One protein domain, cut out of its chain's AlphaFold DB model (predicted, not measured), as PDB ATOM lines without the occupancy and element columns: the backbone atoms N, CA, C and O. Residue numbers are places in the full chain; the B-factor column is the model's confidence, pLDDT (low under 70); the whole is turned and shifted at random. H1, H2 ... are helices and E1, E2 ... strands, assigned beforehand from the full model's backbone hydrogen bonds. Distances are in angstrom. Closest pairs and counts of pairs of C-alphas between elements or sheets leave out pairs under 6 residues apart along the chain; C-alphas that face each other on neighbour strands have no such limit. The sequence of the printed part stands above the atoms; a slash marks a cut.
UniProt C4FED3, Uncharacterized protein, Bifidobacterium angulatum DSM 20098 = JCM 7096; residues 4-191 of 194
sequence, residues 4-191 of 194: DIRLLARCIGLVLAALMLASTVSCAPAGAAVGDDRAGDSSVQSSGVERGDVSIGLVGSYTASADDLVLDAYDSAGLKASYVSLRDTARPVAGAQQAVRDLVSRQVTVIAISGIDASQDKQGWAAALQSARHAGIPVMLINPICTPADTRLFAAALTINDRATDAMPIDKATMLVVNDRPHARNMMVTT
ATOM      1  N   ASP A   4      54.152 -58.252 -25.367       44.91
ATOM      2  CA  ASP A   4      55.029 -58.027 -24.210       44.91
ATOM      3  C   ASP A   4      55.270 -56.528 -23.941       44.91
ATOM      4  O   ASP A   4      55.443 -56.105 -22.801       44.91
ATOM      5  N   ILE A   5      55.149 -55.688 -24.976       50.78
ATOM      6  CA  ILE A   5      55.326 -54.226 -24.890       50.78
ATOM      7  C   ILE A   5      54.140 -53.548 -24.174       50.78
ATOM      8  O   ILE A   5      54.313 -52.550 -23.476       50.78
ATOM      9  N   ARG A   6      52.924 -54.107 -24.282       43.94
ATOM     10  CA  ARG A   6      51.715 -53.531 -23.653       43.94
ATOM     11  C   ARG A   6      51.624 -53.801 -22.149       43.94
ATOM     12  O   ARG A   6      50.963 -53.045 -21.440       43.94
ATOM     13  N   LEU A   7      52.265 -54.868 -21.670       45.78
ATOM     14  CA  LEU A   7      52.335 -55.201 -20.246       45.78
ATOM     15  C   LEU A   7      53.369 -54.332 -19.519       45.78
ATOM     16  O   LEU A   7      53.073 -53.843 -18.433       45.78
ATOM     17  N   LEU A   8      54.514 -54.037 -20.147       45.00
ATOM     18  CA  LEU A   8      55.521 -53.150 -19.552       45.00
ATOM     19  C   LEU A   8      55.021 -51.703 -19.392       45.00
ATOM     20  O   LEU A   8      55.253 -51.081 -18.358       45.00
ATOM     21  N   ALA A   9      54.278 -51.178 -20.373       46.53
ATOM     22  CA  ALA A   9      53.754 -49.808 -20.326       46.53
ATOM     23  C   ALA A   9      52.674 -49.594 -19.243       46.53
ATOM     24  O   ALA A   9      52.515 -48.485 -18.739       46.53
ATOM     25  N   ARG A  10      51.950 -50.653 -18.847       44.75
ATOM     26  CA  ARG A  10      50.927 -50.588 -17.786       44.75
ATOM     27  C   ARG A  10      51.518 -50.588 -16.376       44.75
ATOM     28  O   ARG A  10      50.918 -50.000 -15.484       44.75
ATOM     29  N   CYS A  11      52.691 -51.188 -16.179       44.09
ATOM     30  CA  CYS A  11      53.352 -51.212 -14.872       44.09
ATOM     31  C   CYS A  11      54.062 -49.889 -14.544       44.09
ATOM     32  O   CYS A  11      54.122 -49.504 -13.381       44.09
ATOM     33  N   ILE A  12      54.541 -49.151 -15.552       48.88
ATOM     34  CA  ILE A  12      55.240 -47.870 -15.336       48.88
ATOM     35  C   ILE A  12      54.259 -46.754 -14.931       48.88
ATOM     36  O   ILE A  12      54.575 -45.939 -14.067       48.88
ATOM     37  N   GLY A  13      53.036 -46.752 -15.476       39.22
ATOM     38  CA  GLY A  13      52.013 -45.759 -15.118       39.22
ATOM     39  C   GLY A  13      51.466 -45.892 -13.691       39.22
ATOM     40  O   GLY A  13      50.981 -44.912 -13.134       39.22
ATOM     41  N   LEU A  14      51.565 -47.077 -13.081       43.03
ATOM     42  CA  LEU A  14      50.984 -47.361 -11.762       43.03
ATOM     43  C   LEU A  14      51.965 -47.114 -10.602       43.03
ATOM     44  O   LEU A  14      51.535 -46.908  -9.471       43.03
ATOM     45  N   VAL A  15      53.272 -47.061 -10.878       46.59
ATOM     46  CA  VAL A  15      54.306 -46.772  -9.864       46.59
ATOM     47  C   VAL A  15      54.508 -45.262  -9.662       46.59
ATOM     48  O   VAL A  15      54.828 -44.830  -8.559       46.59
ATOM     49  N   LEU A  16      54.240 -44.432 -10.677       42.78
ATOM     50  CA  LEU A  16      54.401 -42.971 -10.590       42.78
ATOM     51  C   LEU A  16      53.218 -42.230  -9.938       42.78
ATOM     52  O   LEU A  16      53.385 -41.090  -9.514       42.78
ATOM     53  N   ALA A  17      52.051 -42.865  -9.790       45.25
ATOM     54  CA  ALA A  17      50.889 -42.265  -9.122       45.25
ATOM     55  C   ALA A  17      50.870 -42.472  -7.591       45.25
ATOM     56  O   ALA A  17      50.098 -41.818  -6.894       45.25
ATOM     57  N   ALA A  18      51.719 -43.353  -7.050       46.03
ATOM     58  CA  ALA A  18      51.737 -43.675  -5.620       46.03
ATOM     59  C   ALA A  18      52.627 -42.740  -4.777       46.03
ATOM     60  O   ALA A  18      52.546 -42.765  -3.551       46.03
ATOM     61  N   LEU A  19      53.461 -41.897  -5.402       45.84
ATOM     62  CA  LEU A  19      54.433 -41.063  -4.680       45.84
ATOM     63  C   LEU A  19      53.910 -39.670  -4.267       45.84
ATOM     64  O   LEU A  19      54.652 -38.906  -3.660       45.84
ATOM     65  N   MET A  20      52.651 -39.334  -4.571       44.03
ATOM     66  CA  MET A  20      52.084 -37.988  -4.352       44.03
ATOM     67  C   MET A  20      51.127 -37.870  -3.147       44.03
ATOM     68  O   MET A  20      50.534 -36.816  -2.952       44.03
ATOM     69  N   LEU A  21      50.953 -38.913  -2.326       48.97
ATOM     70  CA  LEU A  21      49.914 -38.944  -1.274       48.97
ATOM     71  C   LEU A  21      50.397 -38.708   0.171       48.97
ATOM     72  O   LEU A  21      49.635 -38.959   1.100       48.97
ATOM     73  N   ALA A  22      51.619 -38.225   0.410       44.75
ATOM     74  CA  ALA A  22      52.166 -38.179   1.775       44.75
ATOM     75  C   ALA A  22      52.499 -36.786   2.336       44.75
ATOM     76  O   ALA A  22      53.151 -36.699   3.373       44.75
ATOM     77  N   SER A  23      52.023 -35.691   1.741       42.44
ATOM     78  CA  SER A  23      52.019 -34.392   2.427       42.44
ATOM     79  C   SER A  23      50.781 -34.279   3.317       42.44
ATOM     80  O   SER A  23      49.879 -33.484   3.066       42.44
ATOM     81  N   THR A  24      50.729 -35.083   4.388       52.25
ATOM     82  CA  THR A  24      49.872 -34.718   5.523       52.25
ATOM     83  C   THR A  24      50.489 -33.467   6.131       52.25
ATOM     84  O   THR A  24      51.474 -33.524   6.864       52.25
ATOM     85  N   VAL A  25      49.967 -32.307   5.731       55.94
ATOM     86  CA  VAL A  25      50.270 -31.038   6.387       55.94
ATOM     87  C   VAL A  25      49.700 -31.165   7.794       55.94
ATOM     88  O   VAL A  25      48.518 -30.944   8.029       55.94
ATOM     89  N   SER A  26      50.529 -31.656   8.711       60.09
ATOM     90  CA  SER A  26      50.225 -31.671  10.132       60.09
ATOM     91  C   SER A  26      50.150 -30.220  10.580       60.09
ATOM     92  O   SER A  26      51.121 -29.481  10.416       60.09
ATOM     93  N   CYS A  27      49.027 -29.816  11.170       77.94
ATOM     94  CA  CYS A  27      48.888 -28.490  11.778       77.94
ATOM     95  C   CYS A  27      49.725 -28.356  13.067       77.94
ATOM     96  O   CYS A  27      49.700 -27.319  13.723       77.94
ATOM     97  N   ALA A  28      50.460 -29.407  13.452       76.19
ATOM     98  CA  ALA A  28      51.286 -29.422  14.646       76.19
ATOM     99  C   ALA A  28      52.672 -28.800  14.411       76.19
ATOM    100  O   ALA A  28      53.350 -29.181  13.449       76.19
ATOM    101  N   PRO A  29      53.175 -27.978  15.348       73.00
ATOM    102  CA  PRO A  29      54.555 -27.519  15.313       73.00
ATOM    103  C   PRO A  29      55.528 -28.700  15.442       73.00
ATOM    104  O   PRO A  29      55.267 -29.698  16.126       73.00
ATOM    105  N   ALA A  30      56.679 -28.604  14.779       76.56
ATOM    106  CA  ALA A  30      57.724 -29.611  14.895       76.56
ATOM    107  C   ALA A  30      58.339 -29.555  16.304       76.56
ATOM    108  O   ALA A  30      58.844 -28.527  16.732       76.56
ATOM    109  N   GLY A  31      58.291 -30.664  17.047       78.94
ATOM    110  CA  GLY A  31      58.991 -30.795  18.334       78.94
ATOM    111  C   GLY A  31      58.334 -30.148  19.563       78.94
ATOM    112  O   GLY A  31      58.696 -30.535  20.668       78.94
ATOM    113  N   ALA A  32      57.341 -29.266  19.410       79.31
ATOM    114  CA  ALA A  32      56.577 -28.660  20.515       79.31
ATOM    115  C   ALA A  32      55.114 -29.123  20.516       79.31
ATOM    116  O   ALA A  32      54.652 -29.643  19.498       79.31
ATOM    117  N   ALA A  33      54.390 -28.992  21.633       79.38
ATOM    118  CA  ALA A  33      52.939 -29.204  21.655       79.38
ATOM    119  C   ALA A  33      52.208 -28.081  20.897       79.38
ATOM    120  O   ALA A  33      52.769 -27.020  20.654       79.38
ATOM    121  N   VAL A  34      50.971 -28.335  20.470       83.06
ATOM    122  CA  VAL A  34      50.124 -27.277  19.899       83.06
ATOM    123  C   VAL A  34      49.715 -26.327  21.022       83.06
ATOM    124  O   VAL A  34      49.291 -26.819  22.067       83.06
ATOM    125  N   GLY A  35      49.799 -25.013  20.795       79.00
ATOM    126  CA  GLY A  35      49.440 -23.997  21.788       79.00
ATOM    127  C   GLY A  35      50.439 -23.925  22.938       79.00
ATOM    128  O   GLY A  35      50.014 -23.750  24.071       79.00
ATOM    129  N   ASP A  36      51.725 -24.162  22.666       80.62
ATOM    130  CA  ASP A  36      52.828 -24.259  23.628       80.62
ATOM    131  C   ASP A  36      53.972 -23.305  23.245       80.62
ATOM    132  O   ASP A  36      55.115 -23.722  23.031       80.62
ATOM    133  N   ASP A  37      53.663 -22.015  23.117       77.12
ATOM    134  CA  ASP A  37      54.678 -20.971  22.991       77.12
ATOM    135  C   ASP A  37      55.318 -20.679  24.358       77.12
ATOM    136  O   ASP A  37      54.671 -20.192  25.285       77.12
ATOM    137  N   ARG A  38      56.607 -21.002  24.511       61.44
ATOM    138  CA  ARG A  38      57.370 -20.780  25.756       61.44
ATOM    139  C   ARG A  38      58.275 -19.557  25.728       61.44
ATOM    140  O   ARG A  38      58.823 -19.213  26.775       61.44
ATOM    141  N   ALA A  39      58.470 -18.933  24.570       54.25
ATOM    142  CA  ALA A  39      59.530 -17.941  24.398       54.25
ATOM    143  C   ALA A  39      59.149 -16.744  23.517       54.25
ATOM    144  O   ALA A  39      59.975 -15.849  23.360       54.25
ATOM    145  N   GLY A  40      57.936 -16.690  22.953       53.12
ATOM    146  CA  GLY A  40      57.655 -15.738  21.877       53.12
ATOM    147  C   GLY A  40      58.492 -16.041  20.630       53.12
ATOM    148  O   GLY A  40      58.777 -15.137  19.847       53.12
ATOM    149  N   ASP A  41      58.931 -17.297  20.474       46.75
ATOM    150  CA  ASP A  41      59.795 -17.759  19.374       46.75
ATOM    151  C   ASP A  41      59.019 -17.819  18.042       46.75
ATOM    152  O   ASP A  41      59.599 -17.931  16.959       46.75
ATOM    153  N   SER A  42      57.688 -17.702  18.102       50.19
ATOM    154  CA  SER A  42      56.840 -17.405  16.958       50.19
ATOM    155  C   SER A  42      56.925 -15.904  16.641       50.19
ATOM    156  O   SER A  42      56.232 -15.059  17.200       50.19
ATOM    157  N   SER A  43      57.751 -15.544  15.655       44.03
ATOM    158  CA  SER A  43      57.784 -14.180  15.090       44.03
ATOM    159  C   SER A  43      56.459 -13.754  14.433       44.03
ATOM    160  O   SER A  43      56.293 -12.600  14.036       44.03
ATOM    161  N   VAL A  44      55.501 -14.681  14.334       52.72
ATOM    162  CA  VAL A  44      54.130 -14.464  13.883       52.72
ATOM    163  C   VAL A  44      53.233 -14.408  15.115       52.72
ATOM    164  O   VAL A  44      52.895 -15.439  15.691       52.72
ATOM    165  N   GLN A  45      52.826 -13.203  15.515       51.84
ATOM    166  CA  GLN A  45      51.788 -13.055  16.531       51.84
ATOM    167  C   GLN A  45      50.491 -13.657  15.988       51.84
ATOM    168  O   GLN A  45      49.968 -13.184  14.977       51.84
ATOM    169  N   SER A  46      49.968 -14.693  16.648       59.22
ATOM    170  CA  SER A  46      48.625 -15.188  16.358       59.22
ATOM    171  C   SER A  46      47.634 -14.039  16.565       59.22
ATOM    172  O   SER A  46      47.592 -13.430  17.642       59.22
ATOM    173  N   SER A  47      46.863 -13.693  15.529       57.84
ATOM    174  CA  SER A  47      45.715 -12.804  15.685       57.84
ATOM    175  C   SER A  47      44.755 -13.512  16.634       57.84
ATOM    176  O   SER A  47      44.172 -14.529  16.266       57.84
ATOM    177  N   GLY A  48      44.694 -13.041  17.878       66.75
ATOM    178  CA  GLY A  48      44.013 -13.760  18.949       66.75
ATOM    179  C   GLY A  48      42.571 -14.112  18.586       66.75
ATOM    180  O   GLY A  48      41.872 -13.318  17.961       66.75
ATOM    181  N   VAL A  49      42.141 -15.299  18.997       73.69
ATOM    182  CA  VAL A  49      40.772 -15.785  18.840       73.69
ATOM    183  C   VAL A  49      39.864 -15.026  19.804       73.69
ATOM    184  O   VAL A  49      40.181 -14.865  20.991       73.69
ATOM    185  N   GLU A  50      38.725 -14.554  19.306       79.38
ATOM    186  CA  GLU A  50      37.707 -13.938  20.149       79.38
ATOM    187  C   GLU A  50      37.069 -14.984  21.066       79.38
ATOM    188  O   GLU A  50      36.800 -16.110  20.657       79.38
ATOM    189  N   ARG A  51      36.775 -14.619  22.322       80.25
ATOM    190  CA  ARG A  51      36.214 -15.563  23.311       80.25
ATOM    191  C   ARG A  51      34.927 -16.242  22.829       80.25
ATOM    192  O   ARG A  51      34.723 -17.413  23.125       80.25
ATOM    193  N   GLY A  52      34.093 -15.527  22.070       78.62
ATOM    194  CA  GLY A  52      32.837 -16.053  21.527       78.62
ATOM    195  C   GLY A  52      33.010 -17.165  20.486       78.62
ATOM    196  O   GLY A  52      32.094 -17.977  20.324       78.62
ATOM    197  N   ASP A  53      34.181 -17.228  19.848       84.62
ATOM    198  CA  ASP A  53      34.534 -18.207  18.814       84.62
ATOM    199  C   ASP A  53      35.311 -19.404  19.379       84.62
ATOM    200  O   ASP A  53      35.535 -20.400  18.687       84.62
ATOM    201  N   VAL A  54      35.700 -19.346  20.658       91.50
ATOM    202  CA  VAL A  54      36.359 -20.461  21.337       91.50
ATOM    203  C   VAL A  54      35.326 -21.525  21.694       91.50
ATOM    204  O   VAL A  54      34.446 -21.325  22.534       91.50
ATOM    205  N   SER A  55      35.480 -22.700  21.086       94.44
ATOM    206  CA  SER A  55      34.758 -23.912  21.463       94.44
ATOM    207  C   SER A  55      35.674 -24.834  22.267       94.44
ATOM    208  O   SER A  55      36.716 -25.288  21.791       94.44
ATOM    209  N   ILE A  56      35.295 -25.110  23.512       97.56
ATOM    210  CA  ILE A  56      36.060 -25.963  24.423       97.56
ATOM    211  C   ILE A  56      35.418 -27.347  24.443       97.56
ATOM    212  O   ILE A  56      34.225 -27.485  24.702       97.56
ATOM    213  N   GLY A  57      36.198 -28.393  24.198       97.75
ATOM    214  CA  GLY A  57      35.794 -29.765  24.482       97.75
ATOM    215  C   GLY A  57      36.288 -30.193  25.857       97.75
ATOM    216  O   GLY A  57      37.485 -30.418  26.004       97.75
ATOM    217  N   LEU A  58      35.405 -30.324  26.849       97.12
ATOM    218  CA  LEU A  58      35.766 -30.812  28.181       97.12
ATOM    219  C   LEU A  58      35.462 -32.308  28.297       97.12
ATOM    220  O   LEU A  58      34.302 -32.716  28.307       97.12
ATOM    221  N   VAL A  59      36.506 -33.123  28.414       96.38
ATOM    222  CA  VAL A  59      36.403 -34.544  28.756       96.38
ATOM    223  C   VAL A  59      36.449 -34.664  30.272       96.38
ATOM    224  O   VAL A  59      37.459 -34.328  30.894       96.38
ATOM    225  N   GLY A  60      35.342 -35.110  30.860       92.06
ATOM    226  CA  GLY A  60      35.203 -35.221  32.304       92.06
ATOM    227  C   GLY A  60      36.083 -36.299  32.923       92.06
ATOM    228  O   GLY A  60      36.565 -37.209  32.248       92.06
ATOM    229  N   SER A  61      36.251 -36.208  34.237       81.69
ATOM    230  CA  SER A  61      36.879 -37.265  35.033       81.69
ATOM    231  C   SER A  61      35.826 -38.241  35.561       81.69
ATOM    232  O   SER A  61      34.627 -37.971  35.528       81.69
ATOM    233  N   TYR A  62      36.262 -39.384  36.097       64.75
ATOM    234  CA  TYR A  62      35.340 -40.341  36.719       64.75
ATOM    235  C   TYR A  62      34.669 -39.785  37.992       64.75
ATOM    236  O   TYR A  62      33.511 -40.090  38.259       64.75
ATOM    237  N   THR A  63      35.371 -38.956  38.776       63.09
ATOM    238  CA  THR A  63      34.864 -38.408  40.051       63.09
ATOM    239  C   THR A  63      34.165 -37.056  39.903       63.09
ATOM    240  O   THR A  63      33.368 -36.696  40.763       63.09
ATOM    241  N   ALA A  64      34.424 -36.337  38.804       64.38
ATOM    242  CA  ALA A  64      33.635 -35.249  38.226       64.38
ATOM    243  C   ALA A  64      33.263 -34.041  39.113       64.38
ATOM    244  O   ALA A  64      32.530 -33.172  38.653       64.38
ATOM    245  N   SER A  65      33.753 -33.942  40.351       65.06
ATOM    246  CA  SER A  65      33.447 -32.827  41.261       65.06
ATOM    247  C   SER A  65      34.124 -31.513  40.867       65.06
ATOM    248  O   SER A  65      33.619 -30.443  41.184       65.06
ATOM    249  N   ALA A  66      35.255 -31.583  40.162       77.12
ATOM    250  CA  ALA A  66      35.932 -30.406  39.624       77.12
ATOM    251  C   ALA A  66      35.382 -29.975  38.254       77.12
ATOM    252  O   ALA A  66      35.633 -28.849  37.837       77.12
ATOM    253  N   ASP A  67      34.643 -30.844  37.556       90.00
ATOM    254  CA  ASP A  67      34.179 -30.570  36.193       90.00
ATOM    255  C   ASP A  67      33.112 -29.467  36.190       90.00
ATOM    256  O   ASP A  67      33.199 -28.544  35.386       90.00
ATOM    257  N   ASP A  68      32.159 -29.525  37.128       90.81
ATOM    258  CA  ASP A  68      31.070 -28.544  37.240       90.81
ATOM    259  C   ASP A  68      31.622 -27.137  37.542       90.81
ATOM    260  O   ASP A  68      31.244 -26.168  36.891       90.81
ATOM    261  N   LEU A  69      32.617 -27.030  38.435       91.69
ATOM    262  CA  LEU A  69      33.292 -25.761  38.746       91.69
ATOM    263  C   LEU A  69      34.013 -25.164  37.528       91.69
ATOM    264  O   LEU A  69      33.995 -23.954  37.312       91.69
ATOM    265  N   VAL A  70      34.653 -26.011  36.718       94.25
ATOM    266  CA  VAL A  70      35.323 -25.585  35.483       94.25
ATOM    267  C   VAL A  70      34.307 -25.111  34.445       94.25
ATOM    268  O   VAL A  70      34.529 -24.085  33.801       94.25
ATOM    269  N   LEU A  71      33.197 -25.836  34.285       94.50
ATOM    270  CA  LEU A  71      32.119 -25.461  33.370       94.50
ATOM    271  C   LEU A  71      31.492 -24.121  33.766       94.50
ATOM    272  O   LEU A  71      31.370 -23.245  32.911       94.50
ATOM    273  N   ASP A  72      31.190 -23.929  35.050       93.62
ATOM    274  CA  ASP A  72      30.644 -22.675  35.580       93.62
ATOM    275  C   ASP A  72      31.609 -21.498  35.374       93.62
ATOM    276  O   ASP A  72      31.186 -20.391  35.021       93.62
ATOM    277  N   ALA A  73      32.914 -21.722  35.567       94.69
ATOM    278  CA  ALA A  73      33.942 -20.713  35.332       94.69
ATOM    279  C   ALA A  73      34.027 -20.316  33.848       94.69
ATOM    280  O   ALA A  73      34.114 -19.126  33.534       94.69
ATOM    281  N   TYR A  74      33.958 -21.285  32.929       95.38
ATOM    282  CA  TYR A  74      33.933 -21.008  31.493       95.38
ATOM    283  C   TYR A  74      32.669 -20.271  31.059       95.38
ATOM    284  O   TYR A  74      32.788 -19.246  30.385       95.38
ATOM    285  N   ASP A  75      31.491 -20.724  31.486       93.50
ATOM    286  CA  ASP A  75      30.217 -20.073  31.165       93.50
ATOM    287  C   ASP A  75      30.203 -18.615  31.646       93.50
ATOM    288  O   ASP A  75      29.918 -17.688  30.888       93.50
ATOM    289  N   SER A  76      30.666 -18.388  32.878       92.56
ATOM    290  CA  SER A  76      30.771 -17.049  33.469       92.56
ATOM    291  C   SER A  76      31.753 -16.128  32.738       92.56
ATOM    292  O   SER A  76      31.598 -14.909  32.789       92.56
ATOM    293  N   ALA A  77      32.753 -16.696  32.061       91.50
ATOM    294  CA  ALA A  77      33.713 -15.975  31.229       91.50
ATOM    295  C   ALA A  77      33.272 -15.857  29.754       91.50
ATOM    296  O   ALA A  77      34.028 -15.337  28.927       91.50
ATOM    297  N   GLY A  78      32.073 -16.345  29.411       91.44
ATOM    298  CA  GLY A  78      31.529 -16.347  28.053       91.44
ATOM    299  C   GLY A  78      32.172 -17.377  27.116       91.44
ATOM    300  O   GLY A  78      32.064 -17.234  25.899       91.44
ATOM    301  N   LEU A  79      32.856 -18.389  27.656       93.06
ATOM    302  CA  LEU A  79      33.481 -19.471  26.895       93.06
ATOM    303  C   LEU A  79      32.529 -20.667  26.797       93.06
ATOM    304  O   LEU A  79      32.049 -21.187  27.802       93.06
ATOM    305  N   LYS A  80      32.282 -21.150  25.576       91.94
ATOM    306  CA  LYS A  80      31.365 -22.270  25.340       91.94
ATOM    307  C   LYS A  80      32.090 -23.602  25.498       91.94
ATOM    308  O   LYS A  80      32.922 -23.960  24.662       91.94
ATOM    309  N   ALA A  81      31.720 -24.373  26.518       94.31
ATOM    310  CA  ALA A  81      32.250 -25.711  26.749       94.31
ATOM    311  C   ALA A  81      31.222 -26.808  26.428       94.31
ATOM    312  O   ALA A  81      30.112 -26.828  26.948       94.31
ATOM    313  N   SER A  82      31.606 -27.753  25.571       93.81
ATOM    314  CA  SER A  82      30.901 -29.019  25.380       93.81
ATOM    315  C   SER A  82      31.464 -30.062  26.334       93.81
ATOM    316  O   SER A  82      32.632 -30.429  26.212       93.81
ATOM    317  N   TYR A  83      30.635 -30.567  27.242       94.56
ATOM    318  CA  TYR A  83      31.032 -31.575  28.220       94.56
ATOM    319  C   TYR A  83      30.780 -32.999  27.713       94.56
ATOM    320  O   TYR A  83      29.691 -33.311  27.228       94.56
ATOM    321  N   VAL A  84      31.774 -33.877  27.855       93.81
ATOM    322  CA  VAL A  84      31.635 -35.324  27.670       93.81
ATOM    323  C   VAL A  84      31.813 -35.995  29.023       93.81
ATOM    324  O   VAL A  84      32.927 -36.088  29.541       93.81
ATOM    325  N   SER A  85      30.705 -36.457  29.599       89.75
ATOM    326  CA  SER A  85      30.733 -37.162  30.875       89.75
ATOM    327  C   SER A  85      31.230 -38.594  30.704       89.75
ATOM    328  O   SER A  85      30.836 -39.298  29.776       89.75
ATOM    329  N   LEU A  86      32.062 -39.030  31.645       86.88
ATOM    330  CA  LEU A  86      32.480 -40.423  31.800       86.88
ATOM    331  C   LEU A  86      31.868 -41.057  33.054       86.88
ATOM    332  O   LEU A  86      32.302 -42.130  33.475       86.88
ATOM    333  N   ARG A  87      30.874 -40.401  33.668       79.00
ATOM    334  CA  ARG A  87      30.099 -40.995  34.758       79.00
ATOM    335  C   ARG A  87      29.384 -42.241  34.217       79.00
ATOM    336  O   ARG A  87      28.926 -42.256  33.077       79.00
ATOM    337  N   ASP A  88      29.373 -43.304  35.013       80.00
ATOM    338  CA  ASP A  88      28.666 -44.567  34.739       80.00
ATOM    339  C   ASP A  88      29.132 -45.382  33.515       80.00
ATOM    340  O   ASP A  88      28.520 -46.392  33.163       80.00
ATOM    341  N   THR A  89      30.246 -45.016  32.875       82.25
ATOM    342  CA  THR A  89      30.812 -45.838  31.797       82.25
ATOM    343  C   THR A  89      31.594 -47.031  32.349       82.25
ATOM    344  O   THR A  89      32.452 -46.899  33.220       82.25
ATOM    345  N   ALA A  90      31.363 -48.216  31.779       84.12
ATOM    346  CA  ALA A  90      32.085 -49.433  32.156       84.12
ATOM    347  C   ALA A  90      33.583 -49.395  31.784       84.12
ATOM    348  O   ALA A  90      34.367 -50.199  32.286       84.12
ATOM    349  N   ARG A  91      33.988 -48.505  30.864       89.31
ATOM    350  CA  ARG A  91      35.373 -48.374  30.376       89.31
ATOM    351  C   ARG A  91      35.787 -46.898  30.283       89.31
ATOM    352  O   ARG A  91      35.878 -46.370  29.174       89.31
ATOM    353  N   PRO A  92      36.059 -46.228  31.418       90.12
ATOM    354  CA  PRO A  92      36.290 -44.782  31.450       90.12
ATOM    355  C   PRO A  92      37.508 -44.345  30.644       90.12
ATOM    356  O   PRO A  92      37.417 -43.372  29.908       90.12
ATOM    357  N   VAL A  93      38.606 -45.105  30.677       93.50
ATOM    358  CA  VAL A  93      39.818 -44.780  29.903       93.50
ATOM    359  C   VAL A  93      39.550 -44.812  28.395       93.50
ATOM    360  O   VAL A  93      39.792 -43.830  27.699       93.50
ATOM    361  N   ALA A  94      38.984 -45.910  27.885       94.94
ATOM    362  CA  ALA A  94      38.663 -46.030  26.462       94.94
ATOM    363  C   ALA A  94      37.603 -45.002  26.021       94.94
ATOM    364  O   ALA A  94      37.698 -44.452  24.923       94.94
ATOM    365  N   GLY A  95      36.623 -44.714  26.886       95.06
ATOM    366  CA  GLY A  95      35.621 -43.673  26.666       95.06
ATOM    367  C   GLY A  95      36.240 -42.280  26.557       95.06
ATOM    368  O   GLY A  95      35.932 -41.555  25.618       95.06
ATOM    369  N   ALA A  96      37.175 -41.933  27.444       95.50
ATOM    370  CA  ALA A  96      37.891 -40.659  27.408       95.50
ATOM    371  C   ALA A  96      38.714 -40.495  26.123       95.50
ATOM    372  O   ALA A  96      38.658 -39.463  25.458       95.50
ATOM    373  N   GLN A  97      39.450 -41.539  25.734       97.62
ATOM    374  CA  GLN A  97      40.229 -41.548  24.495       97.62
ATOM    375  C   GLN A  97      39.334 -41.388  23.259       97.62
ATOM    376  O   GLN A  97      39.721 -40.721  22.299       97.62
ATOM    377  N   GLN A  98      38.145 -42.002  23.263       97.19
ATOM    378  CA  GLN A  98      37.172 -41.827  22.189       97.19
ATOM    379  C   GLN A  98      36.594 -40.413  22.184       97.19
ATOM    380  O   GLN A  98      36.555 -39.797  21.125       97.19
ATOM    381  N   ALA A  99      36.259 -39.861  23.352       97.06
ATOM    382  CA  ALA A  99      35.784 -38.489  23.482       97.06
ATOM    383  C   ALA A  99      36.776 -37.482  22.880       97.06
ATOM    384  O   ALA A  99      36.368 -36.583  22.152       97.06
ATOM    385  N   VAL A 100      38.083 -37.667  23.103       98.31
ATOM    386  CA  VAL A 100      39.122 -36.849  22.454       98.31
ATOM    387  C   VAL A 100      39.018 -36.936  20.928       98.31
ATOM    388  O   VAL A 100      39.002 -35.905  20.264       98.31
ATOM    389  N   ARG A 101      38.894 -38.138  20.351       98.25
ATOM    390  CA  ARG A 101      38.757 -38.321  18.890       98.25
ATOM    391  C   ARG A 101      37.471 -37.706  18.333       98.25
ATOM    392  O   ARG A 101      37.481 -37.130  17.242       98.25
ATOM    393  N   ASP A 102      36.381 -37.789  19.084       98.12
ATOM    394  CA  ASP A 102      35.102 -37.195  18.702       98.12
ATOM    395  C   ASP A 102      35.192 -35.661  18.722       98.12
ATOM    396  O   ASP A 102      34.732 -34.998  17.795       98.12
ATOM    397  N   LEU A 103      35.855 -35.084  19.729       98.38
ATOM    398  CA  LEU A 103      36.115 -33.644  19.817       98.38
ATOM    399  C   LEU A 103      37.042 -33.148  18.701       98.38
ATOM    400  O   LEU A 103      36.801 -32.076  18.148       98.38
ATOM    401  N   VAL A 104      38.036 -33.949  18.307       97.62
ATOM    402  CA  VAL A 104      38.856 -33.676  17.117       97.62
ATOM    403  C   VAL A 104      37.997 -33.636  15.856       97.62
ATOM    404  O   VAL A 104      38.099 -32.698  15.071       97.62
ATOM    405  N   SER A 105      37.103 -34.611  15.683       97.25
ATOM    406  CA  SER A 105      36.194 -34.662  14.527       97.25
ATOM    407  C   SER A 105      35.227 -33.473  14.491       97.25
ATOM    408  O   SER A 105      34.840 -33.018  13.418       97.25
ATOM    409  N   ARG A 106      34.865 -32.944  15.666       96.31
ATOM    410  CA  ARG A 106      34.050 -31.731  15.829       96.31
ATOM    411  C   ARG A 106      34.832 -30.429  15.639       96.31
ATOM    412  O   ARG A 106      34.202 -29.378  15.658       96.31
ATOM    413  N   GLN A 107      36.154 -30.499  15.460       94.81
ATOM    414  CA  GLN A 107      37.038 -29.347  15.256       94.81
ATOM    415  C   GLN A 107      36.911 -28.302  16.374       94.81
ATOM    416  O   GLN A 107      36.803 -27.106  16.114       94.81
ATOM    417  N   VAL A 108      36.893 -28.759  17.631       97.00
ATOM    418  CA  VAL A 108      36.918 -27.826  18.765       97.00
ATOM    419  C   VAL A 108      38.215 -27.019  18.786       97.00
ATOM    420  O   VAL A 108      39.260 -27.491  18.339       97.00
ATOM    421  N   THR A 109      38.163 -25.818  19.353       96.69
ATOM    422  CA  THR A 109      39.320 -24.920  19.452       96.69
ATOM    423  C   THR A 109      40.367 -25.441  20.436       96.69
ATOM    424  O   THR A 109      41.559 -25.263  20.218       96.69
ATOM    425  N   VAL A 110      39.941 -26.079  21.529       98.06
ATOM    426  CA  VAL A 110      40.827 -26.656  22.553       98.06
ATOM    427  C   VAL A 110      40.141 -27.829  23.244       98.06
ATOM    428  O   VAL A 110      38.924 -27.820  23.446       98.06
ATOM    429  N   ILE A 111      40.920 -28.840  23.628       98.62
ATOM    430  CA  ILE A 111      40.440 -29.970  24.431       98.62
ATOM    431  C   ILE A 111      40.996 -29.843  25.849       98.62
ATOM    432  O   ILE A 111      42.206 -29.783  26.046       98.62
ATOM    433  N   ALA A 112      40.115 -29.843  26.842       97.69
ATOM    434  CA  ALA A 112      40.465 -29.954  28.250       97.69
ATOM    435  C   ALA A 112      40.115 -31.361  28.751       97.69
ATOM    436  O   ALA A 112      39.020 -31.854  28.488       97.69
ATOM    437  N   ILE A 113      41.029 -32.017  29.465       97.19
ATOM    438  CA  ILE A 113      40.822 -33.373  29.993       97.19
ATOM    439  C   ILE A 113      41.003 -33.356  31.504       97.19
ATOM    440  O   ILE A 113      42.113 -33.132  31.991       97.19
ATOM    441  N   SER A 114      39.933 -33.629  32.240       95.38
ATOM    442  CA  SER A 114      39.963 -33.724  33.697       95.38
ATOM    443  C   SER A 114      40.495 -35.078  34.163       95.38
ATOM    444  O   SER A 114      40.040 -36.130  33.716       95.38
ATOM    445  N   GLY A 115      41.420 -35.066  35.124       93.44
ATOM    446  CA  GLY A 115      41.808 -36.252  35.891       93.44
ATOM    447  C   GLY A 115      42.460 -37.364  35.074       93.44
ATOM    448  O   GLY A 115      42.365 -38.528  35.459       93.44
ATOM    449  N   ILE A 116      43.097 -37.039  33.945       93.94
ATOM    450  CA  ILE A 116      43.762 -38.041  33.106       93.94
ATOM    451  C   ILE A 116      44.797 -38.843  33.911       93.94
ATOM    452  O   ILE A 116      45.625 -38.283  34.632       93.94
ATOM    453  N   ASP A 117      44.784 -40.160  33.733       94.69
ATOM    454  CA  ASP A 117      45.866 -41.054  34.132       94.69
ATOM    455  C   ASP A 117      46.471 -41.679  32.870       94.69
ATOM    456  O   ASP A 117      46.027 -42.722  32.387       94.69
ATOM    457  N   ALA A 118      47.486 -41.019  32.308       94.19
ATOM    458  CA  ALA A 118      48.151 -41.473  31.089       94.19
ATOM    459  C   ALA A 118      48.983 -42.751  31.293       94.19
ATOM    460  O   ALA A 118      49.478 -43.323  30.319       94.19
ATOM    461  N   SER A 119      49.162 -43.206  32.541       95.50
ATOM    462  CA  SER A 119      49.796 -44.494  32.818       95.50
ATOM    463  C   SER A 119      48.877 -45.668  32.465       95.50
ATOM    464  O   SER A 119      49.376 -46.734  32.089       95.50
ATOM    465  N   GLN A 120      47.557 -45.456  32.505       93.88
ATOM    466  CA  GLN A 120      46.553 -46.433  32.099       93.88
ATOM    467  C   GLN A 120      46.372 -46.402  30.589       93.88
ATOM    468  O   GLN A 120      45.887 -45.419  30.047       93.88
ATOM    469  N   ASP A 121      46.741 -47.486  29.909       95.81
ATOM    470  CA  ASP A 121      46.709 -47.572  28.444       95.81
ATOM    471  C   ASP A 121      47.476 -46.426  27.749       95.81
ATOM    472  O   ASP A 121      46.937 -45.574  27.037       95.81
ATOM    473  N   LYS A 122      48.797 -46.433  27.955       96.88
ATOM    474  CA  LYS A 122      49.736 -45.471  27.358       96.88
ATOM    475  C   LYS A 122      49.582 -45.351  25.841       96.88
ATOM    476  O   LYS A 122      49.723 -44.256  25.302       96.88
ATOM    477  N   GLN A 123      49.327 -46.465  25.152       97.06
ATOM    478  CA  GLN A 123      49.232 -46.485  23.695       97.06
ATOM    479  C   GLN A 123      47.926 -45.850  23.213       97.06
ATOM    480  O   GLN A 123      47.963 -45.033  22.292       97.06
ATOM    481  N   GLY A 124      46.794 -46.170  23.844       97.75
ATOM    482  CA  GLY A 124      45.511 -45.556  23.512       97.75
ATOM    483  C   GLY A 124      45.495 -44.051  23.785       97.75
ATOM    484  O   GLY A 124      45.019 -43.281  22.945       97.75
ATOM    485  N   TRP A 125      46.091 -43.604  24.898       98.00
ATOM    486  CA  TRP A 125      46.242 -42.174  25.182       98.00
ATOM    487  C   TRP A 125      47.164 -41.472  24.202       98.00
ATOM    488  O   TRP A 125      46.800 -40.411  23.698       98.00
ATOM    489  N   ALA A 126      48.326 -42.061  23.904       97.94
ATOM    490  CA  ALA A 126      49.232 -41.515  22.905       97.94
ATOM    491  C   ALA A 126      48.482 -41.301  21.585       97.94
ATOM    492  O   ALA A 126      48.419 -40.169  21.112       97.94
ATOM    493  N   ALA A 127      47.816 -42.338  21.065       98.19
ATOM    494  CA  ALA A 127      47.090 -42.268  19.802       98.19
ATOM    495  C   ALA A 127      45.985 -41.195  19.801       98.19
ATOM    496  O   ALA A 127      45.865 -40.432  18.841       98.19
ATOM    497  N   ALA A 128      45.191 -41.100  20.874       98.31
ATOM    498  CA  ALA A 128      44.141 -40.088  20.994       98.31
ATOM    499  C   ALA A 128      44.715 -38.660  20.992       98.31
ATOM    500  O   ALA A 128      44.242 -37.799  20.250       98.31
ATOM    501  N   LEU A 129      45.774 -38.414  21.766       98.44
ATOM    502  CA  LEU A 129      46.406 -37.099  21.854       98.44
ATOM    503  C   LEU A 129      47.214 -36.747  20.597       98.44
ATOM    504  O   LEU A 129      47.258 -35.585  20.199       98.44
ATOM    505  N   GLN A 130      47.807 -37.736  19.921       97.75
ATOM    506  CA  GLN A 130      48.410 -37.544  18.601       97.75
ATOM    507  C   GLN A 130      47.366 -37.123  17.568       97.75
ATOM    508  O   GLN A 130      47.660 -36.255  16.751       97.75
ATOM    509  N   SER A 131      46.145 -37.664  17.629       97.69
ATOM    510  CA  SER A 131      45.047 -37.208  16.772       97.69
ATOM    511  C   SER A 131      44.741 -35.723  16.989       97.69
ATOM    512  O   SER A 131      44.618 -34.986  16.013       97.69
ATOM    513  N   ALA A 132      44.661 -35.271  18.246       97.81
ATOM    514  CA  ALA A 132      44.433 -33.859  18.568       97.81
ATOM    515  C   ALA A 132      45.581 -32.969  18.083       97.81
ATOM    516  O   ALA A 132      45.359 -31.983  17.381       97.81
ATOM    517  N   ARG A 133      46.821 -33.386  18.355       96.00
ATOM    518  CA  ARG A 133      48.029 -32.715  17.878       96.00
ATOM    519  C   ARG A 133      48.035 -32.567  16.355       96.00
ATOM    520  O   ARG A 133      48.243 -31.464  15.870       96.00
ATOM    521  N   HIS A 134      47.819 -33.647  15.600       94.94
ATOM    522  CA  HIS A 134      47.821 -33.611  14.131       94.94
ATOM    523  C   HIS A 134      46.747 -32.677  13.565       94.94
ATOM    524  O   HIS A 134      46.986 -32.023  12.551       94.94
ATOM    525  N   ALA A 135      45.601 -32.581  14.243       95.25
ATOM    526  CA  ALA A 135      44.534 -31.648  13.900       95.25
ATOM    527  C   ALA A 135      44.841 -30.187  14.275       95.25
ATOM    528  O   ALA A 135      44.054 -29.307  13.946       95.25
ATOM    529  N   GLY A 136      45.964 -29.907  14.948       95.12
ATOM    530  CA  GLY A 136      46.290 -28.560  15.412       95.12
ATOM    531  C   GLY A 136      45.418 -28.110  16.582       95.12
ATOM    532  O   GLY A 136      45.230 -26.912  16.763       95.12
ATOM    533  N   ILE A 137      44.888 -29.048  17.372       97.06
ATOM    534  CA  ILE A 137      44.046 -28.746  18.530       97.06
ATOM    535  C   ILE A 137      44.900 -28.859  19.801       97.06
ATOM    536  O   ILE A 137      45.392 -29.955  20.106       97.06
ATOM    537  N   PRO A 138      45.108 -27.763  20.553       97.50
ATOM    538  CA  PRO A 138      45.816 -27.811  21.821       97.50
ATOM    539  C   PRO A 138      45.051 -28.648  22.850       97.50
ATOM    540  O   PRO A 138      43.817 -28.657  22.893       97.50
ATOM    541  N   VAL A 139      45.804 -29.339  23.707       98.38
ATOM    542  CA  VAL A 139      45.252 -30.142  24.804       98.38
ATOM    543  C   VAL A 139      45.738 -29.598  26.141       98.38
ATOM    544  O   VAL A 139      46.943 -29.457  26.354       98.38
ATOM    545  N   MET A 140      44.805 -29.347  27.054       97.94
ATOM    546  CA  MET A 140      45.064 -28.987  28.446       97.94
ATOM    547  C   MET A 140      44.649 -30.129  29.372       97.94
ATOM    548  O   MET A 140      43.605 -30.752  29.181       97.94
ATOM    549  N   LEU A 141      45.449 -30.397  30.400       97.62
ATOM    550  CA  LEU A 141      45.183 -31.448  31.381       97.62
ATOM    551  C   LEU A 141      44.776 -30.804  32.703       97.62
ATOM    552  O   LEU A 141      45.584 -30.107  33.299       97.62
ATOM    553  N   ILE A 142      43.556 -31.027  33.175       96.31
ATOM    554  CA  ILE A 142      43.052 -30.449  34.425       96.31
ATOM    555  C   ILE A 142      43.214 -31.479  35.538       96.31
ATOM    556  O   ILE A 142      42.667 -32.575  35.447       96.31
ATOM    557  N   ASN A 143      43.956 -31.131  36.590       95.12
ATOM    558  CA  ASN A 143      44.281 -31.999  37.724       95.12
ATOM    559  C   ASN A 143      44.687 -33.425  37.286       95.12
ATOM    560  O   ASN A 143      44.058 -34.394  37.720       95.12
ATOM    561  N   PRO A 144      45.681 -33.587  36.388       95.00
ATOM    562  CA  PRO A 144      46.081 -34.911  35.921       95.00
ATOM    563  C   PRO A 144      46.584 -35.776  37.084       95.00
ATOM    564  O   PRO A 144      47.354 -35.313  37.922       95.00
ATOM    565  N   ILE A 145      46.205 -37.055  37.090       94.38
ATOM    566  CA  ILE A 145      46.780 -38.072  37.980       94.38
ATOM    567  C   ILE A 145      48.186 -38.429  37.485       94.38
ATOM    568  O   ILE A 145      49.142 -38.468  38.258       94.38
ATOM    569  N   CYS A 146      48.318 -38.666  36.178       95.06
ATOM    570  CA  CYS A 146      49.592 -38.925  35.519       95.06
ATOM    571  C   CYS A 146      49.585 -38.310  34.118       95.06
ATOM    572  O   CYS A 146      48.694 -38.584  33.312       95.06
ATOM    573  N   THR A 147      50.581 -37.480  33.814       96.56
ATOM    574  CA  THR A 147      50.721 -36.850  32.496       96.56
ATOM    575  C   THR A 147      51.338 -37.811  31.476       96.56
ATOM    576  O   THR A 147      52.155 -38.658  31.851       96.56
ATOM    577  N   PRO A 148      51.036 -37.667  30.172       95.94
ATOM    578  CA  PRO A 148      51.752 -38.387  29.123       95.94
ATOM    579  C   PRO A 148      53.261 -38.121  29.188       95.94
ATOM    580  O   PRO A 148      53.684 -36.990  29.420       95.94
ATOM    581  N   ALA A 149      54.076 -39.152  28.947       92.81
ATOM    582  CA  ALA A 149      55.536 -39.011  28.937       92.81
ATOM    583  C   ALA A 149      56.033 -38.146  27.765       92.81
ATOM    584  O   ALA A 149      57.015 -37.421  27.897       92.81
ATOM    585  N   ASP A 150      55.347 -38.214  26.619       94.62
ATOM    586  CA  ASP A 150      55.622 -37.336  25.485       94.62
ATOM    587  C   ASP A 150      54.991 -35.959  25.734       94.62
ATOM    588  O   ASP A 150      53.786 -35.754  25.575       94.62
ATOM    589  N   THR A 151      55.831 -35.003  26.125       92.12
ATOM    590  CA  THR A 151      55.442 -33.626  26.467       92.12
ATOM    591  C   THR A 151      54.907 -32.832  25.277       92.12
ATOM    592  O   THR A 151      54.321 -31.765  25.448       92.12
ATOM    593  N   ARG A 152      55.056 -33.363  24.064       94.25
ATOM    594  CA  ARG A 152      54.513 -32.797  22.829       94.25
ATOM    595  C   ARG A 152      53.001 -33.029  22.692       94.25
ATOM    596  O   ARG A 152      52.373 -32.486  21.788       94.25
ATOM    597  N   LEU A 153      52.398 -33.856  23.541       96.50
ATOM    598  CA  LEU A 153      50.987 -34.246  23.423       96.50
ATOM    599  C   LEU A 153      50.012 -33.337  24.170       96.50
ATOM    600  O   LEU A 153      48.804 -33.509  24.036       96.50
ATOM    601  N   PHE A 154      50.517 -32.384  24.949       97.12
ATOM    602  CA  PHE A 154      49.698 -31.442  25.697       97.12
ATOM    603  C   PHE A 154      50.431 -30.109  25.862       97.12
ATOM    604  O   PHE A 154      51.651 -30.078  26.041       97.12
ATOM    605  N   ALA A 155      49.664 -29.024  25.807       96.69
ATOM    606  CA  ALA A 155      50.141 -27.658  25.962       96.69
ATOM    607  C   ALA A 155      50.477 -27.360  27.427       96.69
ATOM    608  O   ALA A 155      51.602 -26.990  27.769       96.69
ATOM    609  N   ALA A 156      49.506 -27.620  28.308       97.06
ATOM    610  CA  ALA A 156      49.583 -27.272  29.717       97.06
ATOM    611  C   ALA A 156      48.903 -28.310  30.618       97.06
ATOM    612  O   ALA A 156      47.926 -28.956  30.236       97.06
ATOM    613  N   ALA A 157      49.417 -28.438  31.836       97.00
ATOM    614  CA  ALA A 157      48.780 -29.100  32.960       97.00
ATOM    615  C   ALA A 157      48.341 -28.036  33.974       97.00
ATOM    616  O   ALA A 157      49.130 -27.196  34.410       97.00
ATOM    617  N   LEU A 158      47.063 -28.056  34.321       96.88
ATOM    618  CA  LEU A 158      46.406 -27.105  35.198       96.88
ATOM    619  C   LEU A 158      46.136 -27.778  36.539       96.88
ATOM    620  O   LEU A 158      45.548 -28.858  36.576       96.88
ATOM    621  N   THR A 159      46.518 -27.125  37.630       95.50
ATOM    622  CA  THR A 159      46.184 -27.554  38.990       95.50
ATOM    623  C   THR A 159      45.199 -26.562  39.583       95.50
ATOM    624  O   THR A 159      45.562 -25.412  39.825       95.50
ATOM    625  N   ILE A 160      43.965 -26.997  39.824       94.88
ATOM    626  CA  ILE A 160      42.938 -26.149  40.434       94.88
ATOM    627  C   ILE A 160      43.248 -25.978  41.921       94.88
ATOM    628  O   ILE A 160      43.375 -26.958  42.657       94.88
ATOM    629  N   ASN A 161      43.347 -24.729  42.365       94.38
ATOM    630  CA  ASN A 161      43.504 -24.360  43.761       94.38
ATOM    631  C   ASN A 161      42.799 -23.027  44.043       94.38
ATOM    632  O   ASN A 161      43.425 -21.973  44.100       94.38
ATOM    633  N   ASP A 162      41.493 -23.093  44.297       93.31
ATOM    634  CA  ASP A 162      40.652 -21.922  44.592       93.31
ATOM    635  C   ASP A 162      41.004 -21.220  45.918       93.31
ATOM    636  O   ASP A 162      40.476 -20.158  46.233       93.31
ATOM    637  N   ARG A 163      41.887 -21.817  46.729       92.56
ATOM    638  CA  ARG A 163      42.375 -21.225  47.983       92.56
ATOM    639  C   ARG A 163      43.662 -20.426  47.796       92.56
ATOM    640  O   ARG A 163      44.047 -19.697  48.707       92.56
ATOM    641  N   ALA A 164      44.350 -20.596  46.669       92.12
ATOM    642  CA  ALA A 164      45.578 -19.876  46.384       92.12
ATOM    643  C   ALA A 164      45.270 -18.462  45.888       92.12
ATOM    644  O   ALA A 164      44.455 -18.256  44.992       92.12
ATOM    645  N   THR A 165      45.944 -17.478  46.473       89.56
ATOM    646  CA  THR A 165      45.754 -16.056  46.150       89.56
ATOM    647  C   THR A 165      46.449 -15.636  44.858       89.56
ATOM    648  O   THR A 165      46.149 -14.577  44.316       89.56
ATOM    649  N   ASP A 166      47.406 -16.431  44.387       90.69
ATOM    650  CA  ASP A 166      48.205 -16.222  43.179       90.69
ATOM    651  C   ASP A 166      47.770 -17.120  42.008       90.69
ATOM    652  O   ASP A 166      48.384 -17.088  40.939       90.69
ATOM    653  N   ALA A 167      46.703 -17.906  42.184       94.19
ATOM    654  CA  ALA A 167      46.155 -18.750  41.133       94.19
ATOM    655  C   ALA A 167      45.569 -17.911  39.987       94.19
ATOM    656  O   ALA A 167      44.827 -16.950  40.195       94.19
ATOM    657  N   MET A 168      45.882 -18.295  38.749       95.38
ATOM    658  CA  MET A 168      45.358 -17.624  37.560       95.38
ATOM    659  C   MET A 168      43.920 -18.076  37.266       95.38
ATOM    660  O   MET A 168      43.645 -19.270  37.342       95.38
ATOM    661  N   PRO A 169      43.005 -17.193  36.838       96.62
ATOM    662  CA  PRO A 169      41.694 -17.626  36.359       96.62
ATOM    663  C   PRO A 169      41.811 -18.658  35.227       96.62
ATOM    664  O   PRO A 169      42.597 -18.475  34.288       96.62
ATOM    665  N   ILE A 170      41.053 -19.754  35.309       96.44
ATOM    666  CA  ILE A 170      41.146 -20.860  34.342       96.44
ATOM    667  C   ILE A 170      40.777 -20.439  32.909       96.44
ATOM    668  O   ILE A 170      41.371 -20.927  31.944       96.44
ATOM    669  N   ASP A 171      39.860 -19.485  32.745       95.62
ATOM    670  CA  ASP A 171      39.507 -18.911  31.444       95.62
ATOM    671  C   ASP A 171      40.706 -18.172  30.827       95.62
ATOM    672  O   ASP A 171      40.994 -18.320  29.640       95.62
ATOM    673  N   LYS A 172      41.466 -17.428  31.640       95.25
ATOM    674  CA  LYS A 172      42.665 -16.716  31.195       95.25
ATOM    675  C   LYS A 172      43.758 -17.696  30.784       95.25
ATOM    676  O   LYS A 172      44.357 -17.504  29.729       95.25
ATOM    677  N   ALA A 173      43.985 -18.749  31.572       96.19
ATOM    678  CA  ALA A 173      44.926 -19.813  31.219       96.19
ATOM    679  C   ALA A 173      44.541 -20.482  29.886       96.19
ATOM    680  O   ALA A 173      45.390 -20.669  29.015       96.19
ATOM    681  N   THR A 174      43.249 -20.743  29.684       96.31
ATOM    682  CA  THR A 174      42.714 -21.293  28.431       96.31
ATOM    683  C   THR A 174      42.977 -20.371  27.248       96.31
ATOM    684  O   THR A 174      43.470 -20.815  26.214       96.31
ATOM    685  N   MET A 175      42.717 -19.070  27.399       94.88
ATOM    686  CA  MET A 175      42.974 -18.096  26.336       94.88
ATOM    687  C   MET A 175      44.465 -17.919  26.033       94.88
ATOM    688  O   MET A 175      44.795 -17.560  24.907       94.88
ATOM    689  N   LEU A 176      45.371 -18.144  26.992       94.31
ATOM    690  CA  LEU A 176      46.811 -18.158  26.708       94.31
ATOM    691  C   LEU A 176      47.172 -19.325  25.787       94.31
ATOM    692  O   LEU A 176      47.831 -19.102  24.776       94.31
ATOM    693  N   VAL A 177      46.680 -20.528  26.094       94.81
ATOM    694  CA  VAL A 177      46.914 -21.737  25.288       94.81
ATOM    695  C   VAL A 177      46.289 -21.613  23.895       94.81
ATOM    696  O   VAL A 177      46.958 -21.855  22.895       94.81
ATOM    697  N   VAL A 178      45.020 -21.197  23.808       93.50
ATOM    698  CA  VAL A 178      44.295 -21.041  22.532       93.50
ATOM    699  C   VAL A 178      44.974 -20.028  21.613       93.50
ATOM    700  O   VAL A 178      45.059 -20.245  20.409       93.50
ATOM    701  N   ASN A 179      45.467 -18.923  22.174       90.12
ATOM    702  CA  ASN A 179      46.131 -17.877  21.400       90.12
ATOM    703  C   ASN A 179      47.621 -18.137  21.175       90.12
ATOM    704  O   ASN A 179      48.293 -17.238  20.674       90.12
ATOM    705  N   ASP A 180      48.129 -19.305  21.583       88.19
ATOM    706  CA  ASP A 180      49.548 -19.657  21.519       88.19
ATOM    707  C   ASP A 180      50.444 -18.547  22.103       88.19
ATOM    708  O   ASP A 180      51.408 -18.102  21.491       88.19
ATOM    709  N   ARG A 181      50.054 -18.012  23.269       86.88
ATOM    710  CA  ARG A 181      50.794 -16.958  23.979       86.88
ATOM    711  C   ARG A 181      51.717 -17.557  25.035       86.88
ATOM    712  O   ARG A 181      51.345 -18.574  25.613       86.88
ATOM    713  N   PRO A 182      52.816 -16.878  25.414       88.62
ATOM    714  CA  PRO A 182      53.712 -17.334  26.472       88.62
ATOM    715  C   PRO A 182      53.006 -17.763  27.767       88.62
ATOM    716  O   PRO A 182      52.312 -16.959  28.399       88.62
ATOM    717  N   HIS A 183      53.200 -19.020  28.182       91.56
ATOM    718  CA  HIS A 183      52.676 -19.560  29.444       91.56
ATOM    719  C   HIS A 183      53.543 -20.699  30.011       91.56
ATOM    720  O   HIS A 183      54.359 -21.320  29.328       91.56
ATOM    721  N   ALA A 184      53.377 -20.977  31.307       92.06
ATOM    722  CA  ALA A 184      54.057 -22.084  31.970       92.06
ATOM    723  C   ALA A 184      53.403 -23.429  31.618       92.06
ATOM    724  O   ALA A 184      52.187 -23.520  31.478       92.06
ATOM    725  N   ARG A 185      54.198 -24.509  31.564       90.44
ATOM    726  CA  ARG A 185      53.662 -25.865  31.328       90.44
ATOM    727  C   ARG A 185      52.737 -26.323  32.451       90.44
ATOM    728  O   ARG A 185      51.762 -27.009  32.187       90.44
ATOM    729  N   ASN A 186      53.076 -25.980  33.688       95.31
ATOM    730  CA  ASN A 186      52.278 -26.288  34.865       95.31
ATOM    731  C   ASN A 186      51.751 -24.965  35.414       95.31
ATOM    732  O   ASN A 186      52.552 -24.100  35.773       95.31
ATOM    733  N   MET A 187      50.434 -24.800  35.456       95.81
ATOM    734  CA  MET A 187      49.792 -23.575  35.929       95.81
ATOM    735  C   MET A 187      48.877 -23.887  37.102       95.81
ATOM    736  O   MET A 187      48.032 -24.777  37.023       95.81
ATOM    737  N   MET A 188      49.024 -23.131  38.185       96.69
ATOM    738  CA  MET A 188      48.022 -23.115  39.242       96.69
ATOM    739  C   MET A 188      46.879 -22.206  38.805       96.69
ATOM    740  O   MET A 188      47.112 -21.053  38.435       96.69
ATOM    741  N   VAL A 189      45.661 -22.739  38.824       96.62
ATOM    742  CA  VAL A 189      44.475 -22.032  38.347       96.62
ATOM    743  C   VAL A 189      43.369 -22.000  39.390       96.62
ATOM    744  O   VAL A 189      43.326 -22.835  40.289       96.62
ATOM    745  N   THR A 190      42.471 -21.034  39.259       95.94
ATOM    746  CA  THR A 190      41.264 -20.888  40.075       95.94
ATOM    747  C   THR A 190      40.030 -20.894  39.181       95.94
ATOM    748  O   THR A 190      40.066 -20.433  38.035       95.94
ATOM    749  N   THR A 191      38.945 -21.454  39.707       94.62
ATOM    750  CA  THR A 191      37.603 -21.452  39.110       94.62
ATOM    751  C   THR A 191      36.719 -20.344  39.687       94.62
ATOM    752  O   THR A 191      35.614 -20.109  39.201       94.62
TER     753      THR A 191
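AT A GLANCE: This is residues 4 to 191 of the 194 residues of an uncharacterized protein of Bifidobacterium angulatum DSM 20098 = JCM 7096 (UniProt C4FED3). A strongly twisted sheet of six parallel strands makes the core of a compact body, with H2 and H5 over one face and H3 over the other, H4 side by side with H3. From this body a long thin tail, residues 4 to 23, sticks out, with H1 at its far end. The printed part has 188 residues, with named elements in the order H1 E1 H2 E2 H3 E3 H4 E4 E5 H5 E6; the sheet's order is E2 E1 E3 E4 E5 E6. The class is mixed, helices and strands, with 89 residues in named elements, under half. The whole is loose, with a radius of gyration of the C-alphas of 19.8 A, and elongated, spanning 82 by 46 by 30 A.

HOW THE PARTS SIT: H1, residues 4 to 15, touches no helix and is not on the sheet. E1, residues 55 to 59, H2, residues 65 to 76, and E2, residues 80 to 84, form a strand-helix-strand unit, two parallel neighbour strands with a helix between, its crossover right-handed. N 58 and O 82 are 2.8 A apart, within hydrogen-bond range. H3, residues 92 to 105, is on the sheet at a height of 9.1 A, over E1 and E3, residues 110 to 114; its closest C-alphas to E1 are those of Leu 103 and Gly 57, 6.1 A. E2, H3 and E3 form a split unit, with E1 between the strands, also right-handed. N 112 of E3 and O 57 of E1 are 2.8 A apart. H4, residues 122 to 134, touches H3, the same way at a shallow tilt of 14 degrees, closest at C-alphas 97 and 128, 5.4 A; it only grazes the sheet. E3, H4 and E4, residues 139 to 142, form a right-handed unit; N 140 and O 111 are 2.8 A apart. E5, residues 156 to 160, has N 158 2.7 A from O 141 of E4. H5, residues 170 to 178, touches H2, about perpendicular at 75 degrees, closest at C-alphas 171 and 74, 6.0 A; H2 does so with residues 70 to 74 alone. E5, H5 and E6, residues 186 to 190, form a left-handed unit; N 189 and O 159 are 2.9 A apart. The sheet and the helices on both its faces make three layers, with H2 and H5 on one face of the sheet E2 E1 E3 E4 E5 E6 and H3 on the other. Every O i to N i+4 pair is within hydrogen-bond range in H3, H4 and H5; H2 has 7 of 8, and H1 3 of 8, with 2 of 9 O i to N i+3 pairs.

IN THESE COORDINATES: H1 starts at C-alpha 4 (55.029, -58.027, -24.210) and is 18.2 A long; H2 is 17.8 A, H3 19.7 A, H4 17.9 A and H5 12.2 A. E1 starts at C-alpha 55 (34.758, -23.912, 21.463), and E6 ends at C-alpha 190 (41.264, -20.888, 40.075).

THE WHOLE: The C-alphas of Asp 4 and Thr 165, the two farthest apart, are 82.5 A apart. The printed part has no cut; the links H1 to E1 and E4 to E5 are long. The pLDDT is under 70 in residues 4 to 26, 38 to 48 and 62 to 65.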